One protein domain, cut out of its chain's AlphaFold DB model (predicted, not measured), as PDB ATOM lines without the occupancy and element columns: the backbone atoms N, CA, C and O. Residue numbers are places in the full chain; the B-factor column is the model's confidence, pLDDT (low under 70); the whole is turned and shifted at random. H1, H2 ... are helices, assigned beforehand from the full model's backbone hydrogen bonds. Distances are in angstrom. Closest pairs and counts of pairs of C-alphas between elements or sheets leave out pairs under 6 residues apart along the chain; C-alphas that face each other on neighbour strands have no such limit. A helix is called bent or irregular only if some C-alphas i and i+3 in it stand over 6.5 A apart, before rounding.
ATOM      1  N   THR A  88     -64.356  17.936 -43.561       74.25
ATOM      2  CA  THR A  88     -64.203  16.604 -42.951       74.25
ATOM      3  C   THR A  88     -62.914  16.408 -42.142       74.25
ATOM      4  O   THR A  88     -62.823  15.492 -41.321       74.25
ATOM      5  N   ILE A  89     -61.895  17.251 -42.352       77.56
ATOM      6  CA  ILE A  89     -60.576  17.115 -41.718       77.56
ATOM      7  C   ILE A  89     -60.499  17.990 -40.462       77.56
ATOM      8  O   ILE A  89     -60.667  19.209 -40.504       77.56
ATOM      9  N   LYS A  90     -60.184  17.363 -39.321       82.06
ATOM     10  CA  LYS A  90     -59.962  18.071 -38.052       82.06
ATOM     11  C   LYS A  90     -58.748  19.005 -38.148       82.06
ATOM     12  O   LYS A  90     -57.799  18.743 -38.878       82.06
ATOM     13  N   ALA A  91     -58.739  20.065 -37.340       81.12
ATOM     14  CA  ALA A  91     -57.673  21.069 -37.375       81.12
ATOM     15  C   ALA A  91     -56.273  20.463 -37.163       81.12
ATOM     16  O   ALA A  91     -55.360  20.756 -37.923       81.12
ATOM     17  N   LEU A  92     -56.110  19.578 -36.173       84.31
ATOM     18  CA  LEU A  92     -54.810  18.993 -35.840       84.31
ATOM     19  C   LEU A  92     -54.166  18.200 -37.000       84.31
ATOM     20  O   LEU A  92     -53.029  18.517 -37.346       84.31
ATOM     21  N   PRO A  93     -54.843  17.224 -37.644       88.56
ATOM     22  CA  PRO A  93     -54.268  16.541 -38.803       88.56
ATOM     23  C   PRO A  93     -54.050  17.474 -40.000       88.56
ATOM     24  O   PRO A  93     -53.062  17.297 -40.706       88.56
ATOM     25  N   ALA A  94     -54.899  18.492 -40.202       86.06
ATOM     26  CA  ALA A  94     -54.678  19.489 -41.250       86.06
ATOM     27  C   ALA A  94     -53.378  20.283 -41.011       86.06
ATOM     28  O   ALA A  94     -52.518  20.326 -41.886       86.06
ATOM     29  N   PHE A  95     -53.185  20.830 -39.806       87.75
ATOM     30  CA  PHE A  95     -51.960  21.551 -39.445       87.75
ATOM     31  C   PHE A  95     -50.719  20.659 -39.496       87.75
ATOM     32  O   PHE A  95     -49.677  21.101 -39.980       87.75
ATOM     33  N   GLY A  96     -50.824  19.415 -39.023       91.25
ATOM     34  CA  GLY A  96     -49.729  18.450 -39.082       91.25
ATOM     35  C   GLY A  96     -49.293  18.186 -40.522       91.25
ATOM     36  O   GLY A  96     -48.112  18.324 -40.838       91.25
ATOM     37  N   LEU A  97     -50.251  17.900 -41.409       92.00
ATOM     38  CA  LEU A  97     -49.981  17.676 -42.828       92.00
ATOM     39  C   LEU A  97     -49.339  18.907 -43.483       92.00
ATOM     40  O   LEU A  97     -48.294  18.784 -44.121       92.00
ATOM     41  N   SER A  98     -49.914  20.097 -43.279       90.50
ATOM     42  CA  SER A  98     -49.361  21.346 -43.815       90.50
ATOM     43  C   SER A  98     -47.943  21.617 -43.311       90.50
ATOM     44  O   SER A  98     -47.088  22.031 -44.090       90.50
ATOM     45  N   SER A  99     -47.667  21.344 -42.035       91.69
ATOM     46  CA  SER A  99     -46.339  21.555 -41.443       91.69
ATOM     47  C   SER A  99     -45.297  20.608 -42.033       91.69
ATOM     48  O   SER A  99     -44.200  21.045 -42.374       91.69
ATOM     49  N   VAL A 100     -45.642  19.328 -42.213       95.62
ATOM     50  CA  VAL A 100     -44.749  18.337 -42.837       95.62
ATOM     51  C   VAL A 100     -44.394  18.752 -44.263       95.62
ATOM     52  O   VAL A 100     -43.219  18.741 -44.628       95.62
ATOM     53  N   ILE A 101     -45.387  19.173 -45.052       95.31
ATOM     54  CA  ILE A 101     -45.161  19.639 -46.425       95.31
ATOM     55  C   ILE A 101     -44.290  20.902 -46.429       95.31
ATOM     56  O   ILE A 101     -43.342  20.980 -47.206       95.31
ATOM     57  N   ALA A 102     -44.560  21.868 -45.546       92.50
ATOM     58  CA  ALA A 102     -43.795  23.111 -45.469       92.50
ATOM     59  C   ALA A 102     -42.321  22.875 -45.097       92.50
ATOM     60  O   ALA A 102     -41.428  23.439 -45.731       92.50
ATOM     61  N   VAL A 103     -42.051  22.014 -44.111       94.38
ATOM     62  CA  VAL A 103     -40.680  21.647 -43.713       94.38
ATOM     63  C   VAL A 103     -39.984  20.845 -44.815       94.38
ATOM     64  O   VAL A 103     -38.821  21.109 -45.120       94.38
ATOM     65  N   GLY A 104     -40.690  19.909 -45.456       96.69
ATOM     66  CA  GLY A 104     -40.160  19.156 -46.594       96.69
ATOM     67  C   GLY A 104     -39.781  20.068 -47.763       96.69
ATOM     68  O   GLY A 104     -38.688  19.950 -48.316       96.69
ATOM     69  N   TYR A 105     -40.637  21.038 -48.083       93.88
ATOM     70  CA  TYR A 105     -40.360  22.055 -49.092       93.88
ATOM     71  C   TYR A 105     -39.157  22.927 -48.715       93.88
ATOM     72  O   TYR A 105     -38.276  23.152 -49.542       93.88
ATOM     73  N   TRP A 106     -39.073  23.374 -47.458       93.94
ATOM     74  CA  TRP A 106     -37.926  24.135 -46.960       93.94
ATOM     75  C   TRP A 106     -36.610  23.375 -47.148       93.94
ATOM     76  O   TRP A 106     -35.624  23.949 -47.619       93.94
ATOM     77  N   TRP A 107     -36.582  22.087 -46.793       95.25
ATOM     78  CA  TRP A 107     -35.403  21.250 -47.004       95.25
ATOM     79  C   TRP A 107     -35.076  21.170 -48.492       95.25
ATOM     80  O   TRP A 107     -33.967  21.524 -48.894       95.25
ATOM     81  N   TRP A 108     -36.048  20.781 -49.316       95.94
ATOM     82  CA  TRP A 108     -35.857  20.627 -50.753       95.94
ATOM     83  C   TRP A 108     -35.286  21.889 -51.415       95.94
ATOM     84  O   TRP A 108     -34.340  21.799 -52.193       95.94
ATOM     85  N   VAL A 109     -35.776  23.073 -51.048       93.62
ATOM     86  CA  VAL A 109     -35.280  24.345 -51.593       93.62
ATOM     87  C   VAL A 109     -33.817  24.616 -51.220       93.62
ATOM     88  O   VAL A 109     -33.060  25.102 -52.060       93.62
ATOM     89  N   ASN A 110     -33.397  24.302 -49.989       92.69
ATOM     90  CA  ASN A 110     -31.993  24.455 -49.592       92.69
ATOM     91  C   ASN A 110     -31.096  23.412 -50.262       92.69
ATOM     92  O   ASN A 110     -30.009  23.759 -50.708       92.69
ATOM     93  N   TYR A 111     -31.585  22.181 -50.427       94.94
ATOM     94  CA  TYR A 111     -30.892  21.166 -51.213       94.94
ATOM     95  C   TYR A 111     -30.683  21.651 -52.653       94.94
ATOM     96  O   TYR A 111     -29.561  21.676 -53.135       94.94
ATOM     97  N   CYS A 112     -31.718  22.159 -53.328       94.25
ATOM     98  CA  CYS A 112     -31.564  22.726 -54.671       94.25
ATOM     99  C   CYS A 112     -30.545  23.875 -54.730       94.25
ATOM    100  O   CYS A 112     -29.816  23.979 -55.714       94.25
ATOM    101  N   TYR A 113     -30.469  24.719 -53.698       93.12
ATOM    102  CA  TYR A 113     -29.475  25.791 -53.629       93.12
ATOM    103  C   TYR A 113     -28.036  25.256 -53.589       93.12
ATOM    104  O   TYR A 113     -27.174  25.821 -54.256       93.12
ATOM    105  N   GLU A 114     -27.778  24.155 -52.880       94.25
ATOM    106  CA  GLU A 114     -26.444  23.534 -52.823       94.25
ATOM    107  C   GLU A 114     -25.956  23.058 -54.199       94.25
ATOM    108  O   GLU A 114     -24.772  23.185 -54.506       94.25
ATOM    109  N   TYR A 115     -26.860  22.560 -55.049       94.06
ATOM    110  CA  TYR A 115     -26.511  22.092 -56.397       94.06
ATOM    111  C   TYR A 115     -26.487  23.216 -57.434       94.06
ATOM    112  O   TYR A 115     -25.638  23.213 -58.323       94.06
ATOM    113  N   ASN A 116     -27.418  24.167 -57.342       93.56
ATOM    114  CA  ASN A 116     -27.617  25.180 -58.379       93.56
ATOM    115  C   ASN A 116     -26.849  26.479 -58.101       93.56
ATOM    116  O   ASN A 116     -26.601  27.252 -59.023       93.56
ATOM    117  N   GLY A 117     -26.520  26.758 -56.837       91.56
ATOM    118  CA  GLY A 117     -25.933  28.027 -56.399       91.56
ATOM    119  C   GLY A 117     -26.916  29.206 -56.361       91.56
ATOM    120  O   GLY A 117     -26.511  30.328 -56.068       91.56
ATOM    121  N   PHE A 118     -28.205  28.982 -56.647       89.69
ATOM    122  CA  PHE A 118     -29.253  30.001 -56.572       89.69
ATOM    123  C   PHE A 118     -30.588  29.415 -56.097       89.69
ATOM    124  O   PHE A 118     -30.881  28.235 -56.290       89.69
ATOM    125  N   TYR A 119     -31.406  30.253 -55.452       88.12
ATOM    126  CA  TYR A 119     -32.753  29.882 -55.017       88.12
ATOM    127  C   TYR A 119     -33.769  30.041 -56.159       88.12
ATOM    128  O   TYR A 119     -33.657  31.007 -56.915       88.12
ATOM    129  N   PRO A 120     -34.813  29.187 -56.243       83.81
ATOM    130  CA  PRO A 120     -35.900  29.355 -57.216       83.81
ATOM    131  C   PRO A 120     -36.606  30.713 -57.111       83.81
ATOM    132  O   PRO A 120     -37.057  31.263 -58.110       83.81
ATOM    133  N   TYR A 121     -36.668  31.263 -55.894       82.88
ATOM    134  CA  TYR A 121     -37.190  32.594 -55.616       82.88
ATOM    135  C   TYR A 121     -36.042  33.516 -55.191       82.88
ATOM    136  O   TYR A 121     -35.482  33.306 -54.109       82.88
ATOM    137  N   PRO A 122     -35.714  34.563 -55.975       83.38
ATOM    138  CA  PRO A 122     -34.631  35.496 -55.651       83.38
ATOM    139  C   PRO A 122     -34.756  36.132 -54.261       83.38
ATOM    140  O   PRO A 122     -33.748  36.387 -53.610       83.38
ATOM    141  N   LEU A 123     -35.986  36.302 -53.757       85.94
ATOM    142  CA  LEU A 123     -36.251  36.773 -52.397       85.94
ATOM    143  C   LEU A 123     -35.496  35.956 -51.336       85.94
ATOM    144  O   LEU A 123     -35.002  36.524 -50.368       85.94
ATOM    145  N   PHE A 124     -35.341  34.641 -51.508       88.50
ATOM    146  CA  PHE A 124     -34.618  33.820 -50.534       88.50
ATOM    147  C   PHE A 124     -33.118  34.104 -50.541       88.50
ATOM    148  O   PHE A 124     -32.505  34.039 -49.484       88.50
ATOM    149  N   ALA A 125     -32.529  34.503 -51.669       87.25
ATOM    150  CA  ALA A 125     -31.128  34.918 -51.700       87.25
ATOM    151  C   ALA A 125     -30.889  36.228 -50.923       87.25
ATOM    152  O   ALA A 125     -29.813  36.419 -50.365       87.25
ATOM    153  N   LEU A 126     -31.900  37.102 -50.842       89.62
ATOM    154  CA  LEU A 126     -31.836  38.378 -50.114       89.62
ATOM    155  C   LEU A 126     -32.079  38.231 -48.602       89.62
ATOM    156  O   LEU A 126     -31.713  39.108 -47.819       89.62
ATOM    157  N   LEU A 127     -32.727  37.143 -48.186       89.12
ATOM    158  CA  LEU A 127     -33.093  36.886 -46.798       89.12
ATOM    159  C   LEU A 127     -32.142  35.861 -46.179       89.12
ATOM    160  O   LEU A 127     -31.924  34.789 -46.736       89.12
ATOM    161  N   ASP A 128     -31.631  36.154 -44.986       92.06
ATOM    162  CA  ASP A 128     -30.979  35.140 -44.155       92.06
ATOM    163  C   ASP A 128     -31.994  34.093 -43.653       92.06
ATOM    164  O   ASP A 128     -33.215  34.253 -43.753       92.06
ATOM    165  N   THR A 129     -31.485  32.988 -43.107       92.19
ATOM    166  CA  THR A 129     -32.298  31.858 -42.638       92.19
ATOM    167  C   THR A 129     -33.369  32.279 -41.631       92.19
ATOM    168  O   THR A 129     -34.499  31.793 -41.699       92.19
ATOM    169  N   GLN A 130     -33.052  33.210 -40.727       95.06
ATOM    170  CA  GLN A 130     -33.999  33.689 -39.722       95.06
ATOM    171  C   GLN A 130     -35.146  34.467 -40.371       95.06
ATOM    172  O   GLN A 130     -36.311  34.201 -40.074       95.06
ATOM    173  N   LYS A 131     -34.852  35.382 -41.299       94.56
ATOM    174  CA  LYS A 131     -35.882  36.134 -42.032       94.56
ATOM    175  C   LYS A 131     -36.760  35.230 -42.889       94.56
ATOM    176  O   LYS A 131     -37.965  35.455 -42.963       94.56
ATOM    177  N   ARG A 132     -36.193  34.183 -43.494       93.19
ATOM    178  CA  ARG A 132     -36.987  33.161 -44.196       93.19
ATOM    179  C   ARG A 132     -37.913  32.426 -43.228       93.19
ATOM    180  O   ARG A 132     -39.080  32.234 -43.540       93.19
ATOM    181  N   ALA A 133     -37.432  32.066 -42.039       93.69
ATOM    182  CA  ALA A 133     -38.257  31.377 -41.049       93.69
ATOM    183  C   ALA A 133     -39.416  32.271 -40.588       93.69
ATOM    184  O   ALA A 133     -40.550  31.807 -40.497       93.69
ATOM    185  N   ILE A 134     -39.150  33.568 -40.392       95.19
ATOM    186  CA  ILE A 134     -40.180  34.572 -40.100       95.19
ATOM    187  C   ILE A 134     -41.188  34.660 -41.249       95.19
ATOM    188  O   ILE A 134     -42.382  34.556 -40.999       95.19
ATOM    189  N   LEU A 135     -40.737  34.775 -42.503       91.12
ATOM    190  CA  LEU A 135     -41.618  34.839 -43.675       91.12
ATOM    191  C   LEU A 135     -42.591  33.645 -43.734       91.12
ATOM    192  O   LEU A 135     -43.796  33.824 -43.925       91.12
ATOM    193  N   PHE A 136     -42.080  32.428 -43.532       91.25
ATOM    194  CA  PHE A 136     -42.886  31.204 -43.540       91.25
ATOM    195  C   PHE A 136     -43.819  31.143 -42.326       91.25
ATOM    196  O   PHE A 136     -45.002  30.831 -42.471       91.25
ATOM    197  N   GLY A 137     -43.312  31.486 -41.141       93.62
ATOM    198  CA  GLY A 137     -44.087  31.522 -39.904       93.62
ATOM    199  C   GLY A 137     -45.247  32.513 -39.972       93.62
ATOM    200  O   GLY A 137     -46.384  32.155 -39.676       93.62
ATOM    201  N   THR A 138     -44.999  33.738 -40.438       94.56
ATOM    202  CA  THR A 138     -46.039  34.757 -40.629       94.56
ATOM    203  C   THR A 138     -47.087  34.298 -41.640       94.56
ATOM    204  O   THR A 138     -48.280  34.449 -41.385       94.56
ATOM    205  N   SER A 139     -46.671  33.670 -42.742       91.69
ATOM    206  CA  SER A 139     -47.603  33.110 -43.731       91.69
ATOM    207  C   SER A 139     -48.500  32.026 -43.120       91.69
ATOM    208  O   SER A 139     -49.714  32.032 -43.336       91.69
ATOM    209  N   ALA A 140     -47.935  31.136 -42.296       91.25
ATOM    210  CA  ALA A 140     -48.696  30.104 -41.591       91.25
ATOM    211  C   ALA A 140     -49.707  30.702 -40.597       91.25
ATOM    212  O   ALA A 140     -50.840  30.223 -40.507       91.25
ATOM    213  N   VAL A 141     -49.333  31.774 -39.890       93.50
ATOM    214  CA  VAL A 141     -50.243  32.502 -38.993       93.50
ATOM    215  C   VAL A 141     -51.391  33.135 -39.776       93.50
ATOM    216  O   VAL A 141     -52.546  32.932 -39.408       93.50
ATOM    217  N   ILE A 142     -51.103  33.846 -40.872       93.94
ATOM    218  CA  ILE A 142     -52.132  34.471 -41.719       93.94
ATOM    219  C   ILE A 142     -53.113  33.412 -42.229       93.94
ATOM    220  O   ILE A 142     -54.323  33.587 -42.097       93.94
ATOM    221  N   MET A 143     -52.607  32.283 -42.730       90.44
ATOM    222  CA  MET A 143     -53.438  31.154 -43.153       90.44
ATOM    223  C   MET A 143     -54.337  30.646 -42.013       90.44
ATOM    224  O   MET A 143     -55.534  30.444 -42.212       90.44
ATOM    225  N   GLY A 144     -53.782  30.471 -40.809       89.31
ATOM    226  CA  GLY A 144     -54.541  30.045 -39.632       89.31
ATOM    227  C   GLY A 144     -55.663  31.020 -39.266       89.31
ATOM    228  O   GLY A 144     -56.790  30.592 -39.021       89.31
ATOM    229  N   VAL A 145     -55.389  32.326 -39.295       92.81
ATOM    230  CA  VAL A 145     -56.396  33.369 -39.044       92.81
ATOM    231  C   VAL A 145     -57.487  33.342 -40.115       92.81
ATOM    232  O   VAL A 145     -58.669  33.336 -39.774       92.81
ATOM    233  N   MET A 146     -57.123  33.257 -41.398       90.25
ATOM    234  CA  MET A 146     -58.100  33.182 -42.492       90.25
ATOM    235  C   MET A 146     -58.986  31.935 -42.389       90.25
ATOM    236  O   MET A 146     -60.184  32.011 -42.652       90.25
ATOM    237  N   MET A 147     -58.441  30.809 -41.919       88.00
ATOM    238  CA  MET A 147     -59.233  29.606 -41.652       88.00
ATOM    239  C   MET A 147     -60.285  29.834 -40.556       88.00
ATOM    240  O   MET A 147     -61.409  29.344 -40.668       88.00
ATOM    241  N   LEU A 148     -59.948  30.570 -39.491       89.00
ATOM    242  CA  LEU A 148     -60.908  30.909 -38.434       89.00
ATOM    243  C   LEU A 148     -62.007  31.842 -38.950       89.00
ATOM    244  O   LEU A 148     -63.178  31.614 -38.650       89.00
ATOM    245  N   VAL A 149     -61.642  32.841 -39.758       91.81
ATOM    246  CA  VAL A 149     -62.600  33.748 -40.412       91.81
ATOM    247  C   VAL A 149     -63.563  32.962 -41.300       91.81
ATOM    248  O   VAL A 149     -64.773  33.133 -41.187       91.81
ATOM    249  N   LEU A 150     -63.042  32.052 -42.125       89.75
ATOM    250  CA  LEU A 150     -63.849  31.222 -43.016       89.75
ATOM    251  C   LEU A 150     -64.815  30.313 -42.244       89.75
ATOM    252  O   LEU A 150     -65.994  30.237 -42.587       89.75
ATOM    253  N   LYS A 151     -64.351  29.677 -41.161       87.81
ATOM    254  CA  LYS A 151     -65.215  28.893 -40.262       87.81
ATOM    255  C   LYS A 151     -66.298  29.747 -39.609       87.81
ATOM    256  O   LYS A 151     -67.441  29.312 -39.510       87.81
ATOM    257  N   GLY A 152     -65.949  30.957 -39.174       89.31
ATOM    258  CA  GLY A 152     -66.904  31.913 -38.620       89.31
ATOM    259  C   GLY A 152     -67.978  32.298 -39.638       89.31
ATOM    260  O   GLY A 152     -69.163  32.201 -39.336       89.31
ATOM    261  N   ALA A 153     -67.572  32.652 -40.858       92.12
ATOM    262  CA  ALA A 153     -68.486  32.985 -41.949       92.12
ATOM    263  C   ALA A 153     -69.414  31.812 -42.303       92.12
ATOM    264  O   ALA A 153     -70.626  31.997 -42.400       92.12
ATOM    265  N   TYR A 154     -68.871  30.597 -42.415       91.31
ATOM    266  CA  TYR A 154     -69.665  29.393 -42.662       91.31
ATOM    267  C   TYR A 154     -70.686  29.147 -41.544       91.31
ATOM    268  O   TYR A 154     -71.853  28.884 -41.828       91.31
ATOM    269  N   GLY A 155     -70.270  29.247 -40.275       89.38
ATOM    270  CA  GLY A 155     -71.148  29.055 -39.116       89.38
ATOM    271  C   GLY A 155     -72.249  30.112 -39.007       89.38
ATOM    272  O   GLY A 155     -73.371  29.781 -38.633       89.38
ATOM    273  N   LEU A 156     -71.962  31.360 -39.391       91.62
ATOM    274  CA  LEU A 156     -72.956  32.435 -39.460       91.62
ATOM    275  C   LEU A 156     -74.012  32.188 -40.549       91.62
ATOM    276  O   LEU A 156     -75.182  32.480 -40.322       91.62
ATOM    277  N   LEU A 157     -73.615  31.655 -41.710       91.50
ATOM    278  CA  LEU A 157     -74.517  31.442 -42.851       91.50
ATOM    279  C   LEU A 157     -75.300  30.121 -42.780       91.50
ATOM    280  O   LEU A 157     -76.457  30.084 -43.188       91.50
ATOM    281  N   ASN A 158     -74.697  29.053 -42.247       89.06
ATOM    282  CA  ASN A 158     -75.269  27.696 -42.249       89.06
ATOM    283  C   ASN A 158     -75.663  27.179 -40.856       89.06
ATOM    284  O   ASN A 158     -76.201  26.078 -40.735       89.06
ATOM    285  N   GLY A 159     -75.378  27.945 -39.800       86.75
ATOM    286  CA  GLY A 159     -75.531  27.526 -38.409       86.75
ATOM    287  C   GLY A 159     -74.305  26.776 -37.874       86.75
ATOM    288  O   GLY A 159     -73.684  25.957 -38.552       86.75
ATOM    289  N   PHE A 160     -73.955  27.030 -36.610       80.06
ATOM    290  CA  PHE A 160     -72.797  26.401 -35.961       80.06
ATOM    291  C   PHE A 160     -72.977  24.892 -35.725       80.06
ATOM    292  O   PHE A 160     -71.993  24.155 -35.750       80.06
ATOM    293  N   GLU A 161     -74.216  24.412 -35.596       76.56
ATOM    294  CA  GLU A 161     -74.537  22.979 -35.486       76.56
ATOM    295  C   GLU A 161     -74.148  22.204 -36.755       76.56
ATOM    296  O   GLU A 161     -73.666  21.072 -36.687       76.56
ATOM    297  N   ALA A 162     -74.270  22.836 -37.930       68.12
ATOM    298  CA  ALA A 162     -73.844  22.244 -39.196       68.12
ATOM    299  C   ALA A 162     -72.320  22.022 -39.243       68.12
ATOM    300  O   ALA A 162     -71.855  21.084 -39.891       68.12
ATOM    301  N   MET A 163     -71.534  22.824 -38.511       67.00
ATOM    302  CA  MET A 163     -70.090  22.610 -38.360       67.00
ATOM    303  C   MET A 163     -69.732  21.510 -37.353       67.00
ATOM    304  O   MET A 163     -68.622  20.986 -37.401       67.00
ATOM    305  N   GLU A 164     -70.628  21.116 -36.453       62.09
ATOM    306  CA  GLU A 164     -70.358  20.030 -35.500       62.09
ATOM    307  C   GLU A 164     -70.420  18.651 -36.183       62.09
ATOM    308  O   GLU A 164     -69.666  17.729 -35.855       62.09
ATOM    309  N   VAL A 165     -71.237  18.540 -37.236       58.19
ATOM    310  CA  VAL A 165     -71.309  17.362 -38.119       58.19
ATOM    311  C   VAL A 165     -70.029  17.189 -38.955       58.19
ATOM    312  O   VAL A 165     -69.724  16.074 -39.369       58.19
ATOM    313  N   ALA A 166     -69.222  18.244 -39.117       55.41
ATOM    314  CA  ALA A 166     -67.989  18.278 -39.917       55.41
ATOM    315  C   ALA A 166     -66.931  17.239 -39.503       55.41
ATOM    316  O   ALA A 166     -66.080  16.852 -40.292       55.41
ATOM    317  N   GLY A 167     -66.964  16.741 -38.263       54.28
ATOM    318  CA  GLY A 167     -66.046  15.692 -37.806       54.28
ATOM    319  C   GLY A 167     -66.443  14.270 -38.214       54.28
ATOM    320  O   GLY A 167     -65.705  13.331 -37.901       54.28
TER     321      GLY A 167
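This is residues 88 to 167 of the 181 residues of an uncharacterized protein of Dactylellina haptotyla (strain CBS 200.50) (UniProt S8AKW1). Two long helices, H1 and H3, run opposite ways along a narrow, loosely built rod, near each other but with a gap between them. At one end of the rod a turn holding the short helix H2 joins them, and at the other end H4 makes a corner with H3 and folds back toward the start of the printed part, so that the chain traces a long, nearly closed frame. The printed part has 80 residues with four named helices, in the order H1, H2, H3, H4, and no named strand; the class is all helix. The whole is only just loose, close to extended, with a radius of gyration of the C-alphas of 17.4 A and spans of 53 by 19 by 17 A.

After residues 88 to 90 comes H1, residues 91 to 116, 36.9 A from first to last C-alpha; its C-alpha 91 is at (-57.673, 21.069, -37.375). H2 follows at residues 122 to 126. H3, residues 129 to 158, is the longest helix, with 30 residues and 43.2 A from first to last C-alpha; it begins with C-alpha 129 at (-32.298, 31.858, -42.638). H4, residues 160 to 167, ends with C-alpha 167 at (-66.046, 15.692, -37.806). H4 is irregular, but only just: C-alphas 164 and 167 are 6.54 A apart.

H1 and H3 are near each other, with 12 pairs of C-alphas within 10 A and no pair within 8 A. H1 and H2 are apart. H2 and H3 are close but not clearly touching; their closest C-alphas are those of Phe 124 and Arg 132, 6.8 A apart. H3 and H4 touch only at the corner by their link, H3 with residues 154 to 155 alone; their closest C-alphas are those of Gly 155 and Met 163, 6.6 A apart. These two helices stand at a steep tilt of 58 degrees and run opposite ways. H4 is apart from H1 and from H2. In H1, H2 and H3 every O i to N i+4 pair is within hydrogen-bond range, while in H4 1 of 4 is, beside 3 of 5 O i to N i+3 pairs.

The outline is a rod, and the two C-alphas farthest apart, those of Gly 117 and Glu 161, are 53.2 A from each other. The C-alphas of Thr 88 and Gly 167, the first and last printed residues, are 5.5 A apart. The printed part has no cut. The links from H1 to H2, from H2 to H3 and from H3 to H4 are tight. The mean pLDDT of the printed part is 88.0, and residues 162 to 167 are under 70; the mean of H4 is 65.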